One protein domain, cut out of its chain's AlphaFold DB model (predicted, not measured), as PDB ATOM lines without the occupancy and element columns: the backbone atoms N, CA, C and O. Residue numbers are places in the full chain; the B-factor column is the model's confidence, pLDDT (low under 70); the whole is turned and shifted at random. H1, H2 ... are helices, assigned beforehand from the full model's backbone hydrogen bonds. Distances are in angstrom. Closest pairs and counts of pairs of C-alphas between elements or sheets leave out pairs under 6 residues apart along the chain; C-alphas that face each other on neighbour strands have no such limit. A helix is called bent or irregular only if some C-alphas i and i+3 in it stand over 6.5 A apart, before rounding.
ATOM      1  N   THR A 275     -69.357  19.446  12.057       91.81
ATOM      2  CA  THR A 275     -68.206  20.332  11.793       91.81
ATOM      3  C   THR A 275     -67.255  19.800  10.716       91.81
ATOM      4  O   THR A 275     -66.244  20.438  10.415       91.81
ATOM      5  N   LYS A 276     -67.539  18.639  10.108       93.06
ATOM      6  CA  LYS A 276     -66.646  18.019   9.114       93.06
ATOM      7  C   LYS A 276     -66.511  18.852   7.838       93.06
ATOM      8  O   LYS A 276     -65.428  18.883   7.257       93.06
ATOM      9  N   ALA A 277     -67.548  19.597   7.453       93.31
ATOM     10  CA  ALA A 277     -67.466  20.555   6.350       93.31
ATOM     11  C   ALA A 277     -66.438  21.678   6.618       93.31
ATOM     12  O   ALA A 277     -65.667  22.046   5.728       93.31
ATOM     13  N   ASP A 278     -66.349  22.171   7.858       96.31
ATOM     14  CA  ASP A 278     -65.342  23.168   8.245       96.31
ATOM     15  C   ASP A 278     -63.928  22.570   8.245       96.31
ATOM     16  O   ASP A 278     -62.956  23.228   7.858       96.31
ATOM     17  N   VAL A 279     -63.798  21.305   8.667       96.62
ATOM     18  CA  VAL A 279     -62.532  20.557   8.616       96.62
ATOM     19  C   VAL A 279     -62.067  20.398   7.171       96.62
ATOM     20  O   VAL A 279     -60.923  20.731   6.874       96.62
ATOM     21  N   MET A 280     -62.950  19.979   6.263       95.88
ATOM     22  CA  MET A 280     -62.670  19.878   4.828       95.88
ATOM     23  C   MET A 280     -62.117  21.196   4.264       95.88
ATOM     24  O   MET A 280     -61.100  21.198   3.567       95.88
ATOM     25  N   ALA A 281     -62.750  22.330   4.585       96.69
ATOM     26  CA  ALA A 281     -62.295  23.638   4.118       96.69
ATOM     27  C   ALA A 281     -60.872  23.963   4.613       96.69
ATOM     28  O   ALA A 281     -60.029  24.427   3.841       96.69
ATOM     29  N   LYS A 282     -60.568  23.662   5.883       97.88
ATOM     30  CA  LYS A 282     -59.214  23.818   6.444       97.88
ATOM     31  C   LYS A 282     -58.200  22.893   5.775       97.88
ATOM     32  O   LYS A 282     -57.080  23.320   5.501       97.88
ATOM     33  N   VAL A 283     -58.581  21.650   5.488       97.75
ATOM     34  CA  VAL A 283     -57.726  20.676   4.798       97.75
ATOM     35  C   VAL A 283     -57.333  21.183   3.412       97.75
ATOM     36  O   VAL A 283     -56.155  21.129   3.071       97.75
ATOM     37  N   ALA A 284     -58.268  21.751   2.643       97.81
ATOM     38  CA  ALA A 284     -57.976  22.309   1.322       97.81
ATOM     39  C   ALA A 284     -56.920  23.432   1.379       97.81
ATOM     40  O   ALA A 284     -55.978  23.454   0.580       97.81
ATOM     41  N   VAL A 285     -57.038  24.336   2.360       98.44
ATOM     42  CA  VAL A 285     -56.052  25.402   2.596       98.44
ATOM     43  C   VAL A 285     -54.698  24.807   2.983       98.44
ATOM     44  O   VAL A 285     -53.685  25.146   2.372       98.44
ATOM     45  N   ASN A 286     -54.671  23.881   3.945       97.88
ATOM     46  CA  ASN A 286     -53.436  23.254   4.419       97.88
ATOM     47  C   ASN A 286     -52.714  22.478   3.312       97.88
ATOM     48  O   ASN A 286     -51.492  22.583   3.195       97.88
ATOM     49  N   LEU A 287     -53.450  21.738   2.482       97.31
ATOM     50  CA  LEU A 287     -52.904  21.014   1.335       97.31
ATOM     51  C   LEU A 287     -52.269  21.979   0.327       97.31
ATOM     52  O   LEU A 287     -51.138  21.762  -0.106       97.31
ATOM     53  N   THR A 288     -52.967  23.071   0.001       98.00
ATOM     54  CA  THR A 288     -52.474  24.095  -0.933       98.00
ATOM     55  C   THR A 288     -51.188  24.729  -0.417       98.00
ATOM     56  O   THR A 288     -50.190  24.785  -1.134       98.00
ATOM     57  N   LEU A 289     -51.189  25.170   0.844       98.38
ATOM     58  CA  LEU A 289     -50.019  25.776   1.470       98.38
ATOM     59  C   LEU A 289     -48.848  24.790   1.519       98.38
ATOM     60  O   LEU A 289     -47.741  25.161   1.144       98.38
ATOM     61  N   SER A 290     -49.096  23.531   1.887       96.88
ATOM     62  CA  SER A 290     -48.057  22.495   1.950       96.88
ATOM     63  C   SER A 290     -47.411  22.244   0.585       96.88
ATOM     64  O   SER A 290     -46.185  22.241   0.480       96.88
ATOM     65  N   ALA A 291     -48.214  22.097  -0.474       96.25
ATOM     66  CA  ALA A 291     -47.716  21.896  -1.834       96.25
ATOM     67  C   ALA A 291     -46.937  23.120  -2.351       96.25
ATOM     68  O   ALA A 291     -45.832  22.971  -2.879       96.25
ATOM     69  N   CYS A 292     -47.460  24.332  -2.139       97.62
ATOM     70  CA  CYS A 292     -46.784  25.578  -2.506       97.62
ATOM     71  C   CYS A 292     -45.446  25.739  -1.776       97.62
ATOM     72  O   CYS A 292     -44.430  26.042  -2.404       97.62
ATOM     73  N   THR A 293     -45.418  25.507  -0.460       98.00
ATOM     74  CA  THR A 293     -44.189  25.571   0.335       98.00
ATOM     75  C   THR A 293     -43.180  24.532  -0.142       98.00
ATOM     76  O   THR A 293     -42.031  24.890  -0.389       98.00
ATOM     77  N   ALA A 294     -43.591  23.277  -0.344       96.44
ATOM     78  CA  ALA A 294     -42.703  22.226  -0.839       96.44
ATOM     79  C   ALA A 294     -42.122  22.565  -2.224       96.44
ATOM     80  O   ALA A 294     -40.914  22.434  -2.433       96.44
ATOM     81  N   GLY A 295     -42.948  23.059  -3.152       94.25
ATOM     82  CA  GLY A 295     -42.518  23.458  -4.494       94.25
ATOM     83  C   GLY A 295     -41.534  24.631  -4.489       94.25
ATOM     84  O   GLY A 295     -40.492  24.569  -5.147       94.25
ATOM     85  N   LEU A 296     -41.815  25.678  -3.705       96.06
ATOM     86  CA  LEU A 296     -40.935  26.844  -3.576       96.06
ATOM     87  C   LEU A 296     -39.609  26.484  -2.910       96.06
ATOM     88  O   LEU A 296     -38.552  26.819  -3.441       96.06
ATOM     89  N   VAL A 297     -39.650  25.768  -1.782       96.88
ATOM     90  CA  VAL A 297     -38.442  25.341  -1.066       96.88
ATOM     91  C   VAL A 297     -37.584  24.452  -1.960       96.88
ATOM     92  O   VAL A 297     -36.389  24.703  -2.087       96.88
ATOM     93  N   THR A 298     -38.181  23.477  -2.653       93.81
ATOM     94  CA  THR A 298     -37.446  22.601  -3.580       93.81
ATOM     95  C   THR A 298     -36.804  23.405  -4.709       93.81
ATOM     96  O   THR A 298     -35.620  23.230  -4.985       93.81
ATOM     97  N   SER A 299     -37.533  24.343  -5.317       89.50
ATOM     98  CA  SER A 299     -37.008  25.183  -6.403       89.50
ATOM     99  C   SER A 299     -35.853  26.078  -5.939       89.50
ATOM    100  O   SER A 299     -34.836  26.194  -6.626       89.50
ATOM    101  N   ILE A 300     -35.970  26.680  -4.751       93.19
ATOM    102  CA  ILE A 300     -34.913  27.503  -4.148       93.19
ATOM    103  C   ILE A 300     -33.679  26.651  -3.851       93.19
ATOM    104  O   ILE A 300     -32.571  27.063  -4.189       93.19
ATOM    105  N   LEU A 301     -33.852  25.461  -3.271       93.75
ATOM    106  CA  LEU A 301     -32.747  24.545  -2.987       93.75
ATOM    107  C   LEU A 301     -32.057  24.087  -4.272       93.75
ATOM    108  O   LEU A 301     -30.835  24.143  -4.359       93.75
ATOM    109  N   TYR A 302     -32.817  23.704  -5.297       89.38
ATOM    110  CA  TYR A 302     -32.261  23.308  -6.589       89.38
ATOM    111  C   TYR A 302     -31.491  24.454  -7.253       89.38
ATOM    112  O   TYR A 302     -30.415  24.233  -7.810       89.38
ATOM    113  N   LYS A 303     -31.988  25.692  -7.147       86.88
ATOM    114  CA  LYS A 303     -31.261  26.883  -7.599       86.88
ATOM    115  C   LYS A 303     -29.981  27.109  -6.791       86.88
ATOM    116  O   LYS A 303     -28.930  27.328  -7.386       86.88
ATOM    117  N   ALA A 304     -30.054  27.042  -5.463       89.19
ATOM    118  CA  ALA A 304     -28.919  27.273  -4.566       89.19
ATOM    119  C   ALA A 304     -27.806  26.228  -4.741       89.19
ATOM    120  O   ALA A 304     -26.628  26.565  -4.678       89.19
ATOM    121  N   LEU A 305     -28.179  24.978  -5.017       90.94
ATOM    122  CA  LEU A 305     -27.258  23.877  -5.310       90.94
ATOM    123  C   LEU A 305     -26.753  23.882  -6.764       90.94
ATOM    124  O   LEU A 305     -25.950  23.031  -7.133       90.94
ATOM    125  N   GLY A 306     -27.206  24.826  -7.596       84.56
ATOM    126  CA  GLY A 306     -26.761  24.970  -8.982       84.56
ATOM    127  C   GLY A 306     -27.384  23.981  -9.971       84.56
ATOM    128  O   GLY A 306     -26.976  23.969 -11.126       84.56
ATOM    129  N   TYR A 307     -28.391  23.198  -9.575       80.44
ATOM    130  CA  TYR A 307     -29.084  22.263 -10.472       80.44
ATOM    131  C   TYR A 307     -29.975  22.958 -11.512       80.44
ATOM    132  O   TYR A 307     -30.258  22.372 -12.549       80.44
ATOM    133  N   LEU A 308     -30.414  24.196 -11.244       74.94
ATOM    134  CA  LEU A 308     -31.178  25.025 -12.194       74.94
ATOM    135  C   LEU A 308     -30.304  26.024 -12.968       74.94
ATOM    136  O   LEU A 308     -30.842  26.902 -13.641       74.94
ATOM    137  N   ARG A 309     -28.969  25.957 -12.853       67.19
ATOM    138  CA  ARG A 309     -28.100  26.843 -13.635       67.19
ATOM    139  C   ARG A 309     -28.095  26.391 -15.091       67.19
ATOM    140  O   ARG A 309     -27.550  25.342 -15.422       67.19
ATOM    141  N   VAL A 310     -28.653  27.238 -15.947       61.97
ATOM    142  CA  VAL A 310     -28.319  27.287 -17.370       61.97
ATOM    143  C   VAL A 310     -26.802  27.507 -17.471       61.97
ATOM    144  O   VAL A 310     -26.228  28.224 -16.643       61.97
ATOM    145  N   SER A 311     -26.113  26.823 -18.392       63.81
ATOM    146  CA  SER A 311     -24.657  26.979 -18.515       63.81
ATOM    147  C   SER A 311     -24.322  28.454 -18.782       63.81
ATOM    148  O   SER A 311     -25.088  29.161 -19.432       63.81
ATOM    149  N   ALA A 312     -23.177  28.943 -18.293       63.19
ATOM    150  CA  ALA A 312     -22.776  30.340 -18.513       63.19
ATOM    151  C   ALA A 312     -22.665  30.695 -20.010       63.19
ATOM    152  O   ALA A 312     -22.724  31.862 -20.383       63.19
ATOM    153  N   GLU A 313     -22.490  29.683 -20.859       62.69
ATOM    154  CA  GLU A 313     -22.512  29.781 -22.314       62.69
ATOM    155  C   GLU A 313     -23.938  29.964 -22.850       62.69
ATOM    156  O   GLU A 313     -24.193  30.907 -23.594       62.69
ATOM    157  N   ALA A 314     -24.890  29.153 -22.384       65.25
ATOM    158  CA  ALA A 314     -26.301  29.257 -22.743       65.25
ATOM    159  C   ALA A 314     -26.956  30.558 -22.244       65.25
ATOM    160  O   ALA A 314     -27.804  31.135 -22.918       65.25
ATOM    161  N   GLU A 315     -26.523  31.075 -21.093       67.88
ATOM    162  CA  GLU A 315     -26.967  32.376 -20.577       67.88
ATOM    163  C   GLU A 315     -26.389  33.550 -21.391       67.88
ATOM    164  O   GLU A 315     -27.059  34.563 -21.571       67.88
ATOM    165  N   ARG A 316     -25.171  33.408 -21.940       64.06
ATOM    166  CA  ARG A 316     -24.541  34.417 -22.816       64.06
ATOM    167  C   ARG A 316     -25.112  34.433 -24.227       64.06
ATOM    168  O   ARG A 316     -25.194  35.501 -24.821       64.06
ATOM    169  N   MET A 317     -25.444  33.267 -24.771       65.00
ATOM    170  CA  MET A 317     -26.003  33.138 -26.120       65.00
ATOM    171  C   MET A 317     -27.516  33.410 -26.144       65.00
ATOM    172  O   MET A 317     -28.046  33.772 -27.188       65.00
ATOM    173  N   GLY A 318     -28.194  33.288 -24.998       69.50
ATOM    174  CA  GLY A 318     -29.651  33.216 -24.911       69.50
ATOM    175  C   GLY A 318     -30.121  31.768 -25.077       69.50
ATOM    176  O   GLY A 318     -29.606  31.042 -25.927       69.50
ATOM    177  N   MET A 319     -31.090  31.334 -24.257       63.59
ATOM    178  CA  MET A 319     -31.533  29.926 -24.203       63.59
ATOM    179  C   MET A 319     -31.965  29.383 -25.569       63.59
ATOM    180  O   MET A 319     -31.538  28.296 -25.945       63.59
ATOM    181  N   ASP A 320     -32.726  30.163 -26.337       64.75
ATOM    182  CA  ASP A 320     -33.192  29.750 -27.666       64.75
ATOM    183  C   ASP A 320     -32.054  29.652 -28.683       64.75
ATOM    184  O   ASP A 320     -31.980  28.690 -29.446       64.75
ATOM    185  N   ALA A 321     -31.096  30.579 -28.653       62.50
ATOM    186  CA  ALA A 321     -29.942  30.497 -29.542       62.50
ATOM    187  C   ALA A 321     -29.050  29.293 -29.199       62.50
ATOM    188  O   ALA A 321     -28.498  28.662 -30.099       62.50
ATOM    189  N   PHE A 322     -28.941  28.948 -27.914       65.00
ATOM    190  CA  PHE A 322     -28.155  27.812 -27.441       65.00
ATOM    191  C   PHE A 322     -28.810  26.456 -27.748       65.00
ATOM    192  O   PHE A 322     -28.126  25.536 -28.189       65.00
TER     193      PHE A 322
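This is residues 275 to 322 of the 356 residues of an uncharacterized protein of Saprolegnia diclina (strain VS20) (UniProt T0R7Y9). One long straight helix, H1, makes most of the length of the printed part, and past its last residue the chain turns aside from the helix's line into a small head made of two short helices, H2 and H3, one straight after the other. H1 is a bare arm: residues 275 to 298 and 301 to 306, which take in most of H1, stand free, and the head sits off to one side beyond its far end. The printed part has 48 residues with three named helices, in the order H1, H2, H3, and no named strand; the class is all helix. The whole is extended, with a radius of gyration of the C-alphas of 18.7 A, and the C-alphas span 58 by 22 by 8 A along their three main axes.

Begin with the longest helix, H1, residues 276 to 304, which touches no helix. Look along its C-alphas and you will find that residues 276 to 298 stand free, and so do residues 301 to 304: no C-alpha 8 or more apart along the chain comes within 10 A of theirs. Go on past Ala 304 through a short link of 7 residues to H2, residues 312 to 317. H1 and H2 are apart, though they follow each other in the chain. One residue further, over a tight link, you reach H3, residues 319 to 322. H1 and H3 are apart as well. H2 and H3 only just touch, with 3 pairs of C-alphas within 8 A, and they touch only at the corner by their link. Their closest C-alphas are those of Ala 314 and Phe 322, 5.3 A apart, and the two helices stand 8.0 A centre to centre. In the backbones of H1 and H2, each O of residue i is within hydrogen-bond range of the N of residue i+4 wherever both lie inside the helix. H3, with 4 residues, is too short for such a pair; its one pair of O i and N i+3 is within range.

Find C-alpha 276 at (-66.646, 18.019, 9.114), where H1 begins. From there the helix runs through residues 276 to 304 to C-alpha 304 at (-28.919, 27.273, -4.566), 41.2 A from its first C-alpha, with x climbing most along the way. H2 begins at C-alpha 312, at (-22.776, 30.340, -18.513), and its residues 312 to 317 cover 8.7 A from first to last C-alpha. H3, residues 319 to 322, covers 5.1 A and ends at C-alpha 322, at (-28.155, 27.812, -27.441), which is also the last printed residue. H1, H2 and H3 are not bent.

The two C-alphas farthest apart are those of Thr 275 and Met 317, at 58.2 A. From the first printed C-alpha, that of Thr 275, to the last, that of Phe 322, the distance is 56.6 A. By its outline the printed part is a rod. It has no cut: its residues run from 275 to 322 without a gap, within a full chain of 356 residues. No link is long. Read the B-factor column for the model's confidence: the mean pLDDT of the printed part is 85.3. H1 has a mean of 95, H2 of 65 and H3 of 64. The pLDDT is under 70 in 14 residues, 309 to 322, of which 312 to 317 belong to H2 and 319 to 322 to H3.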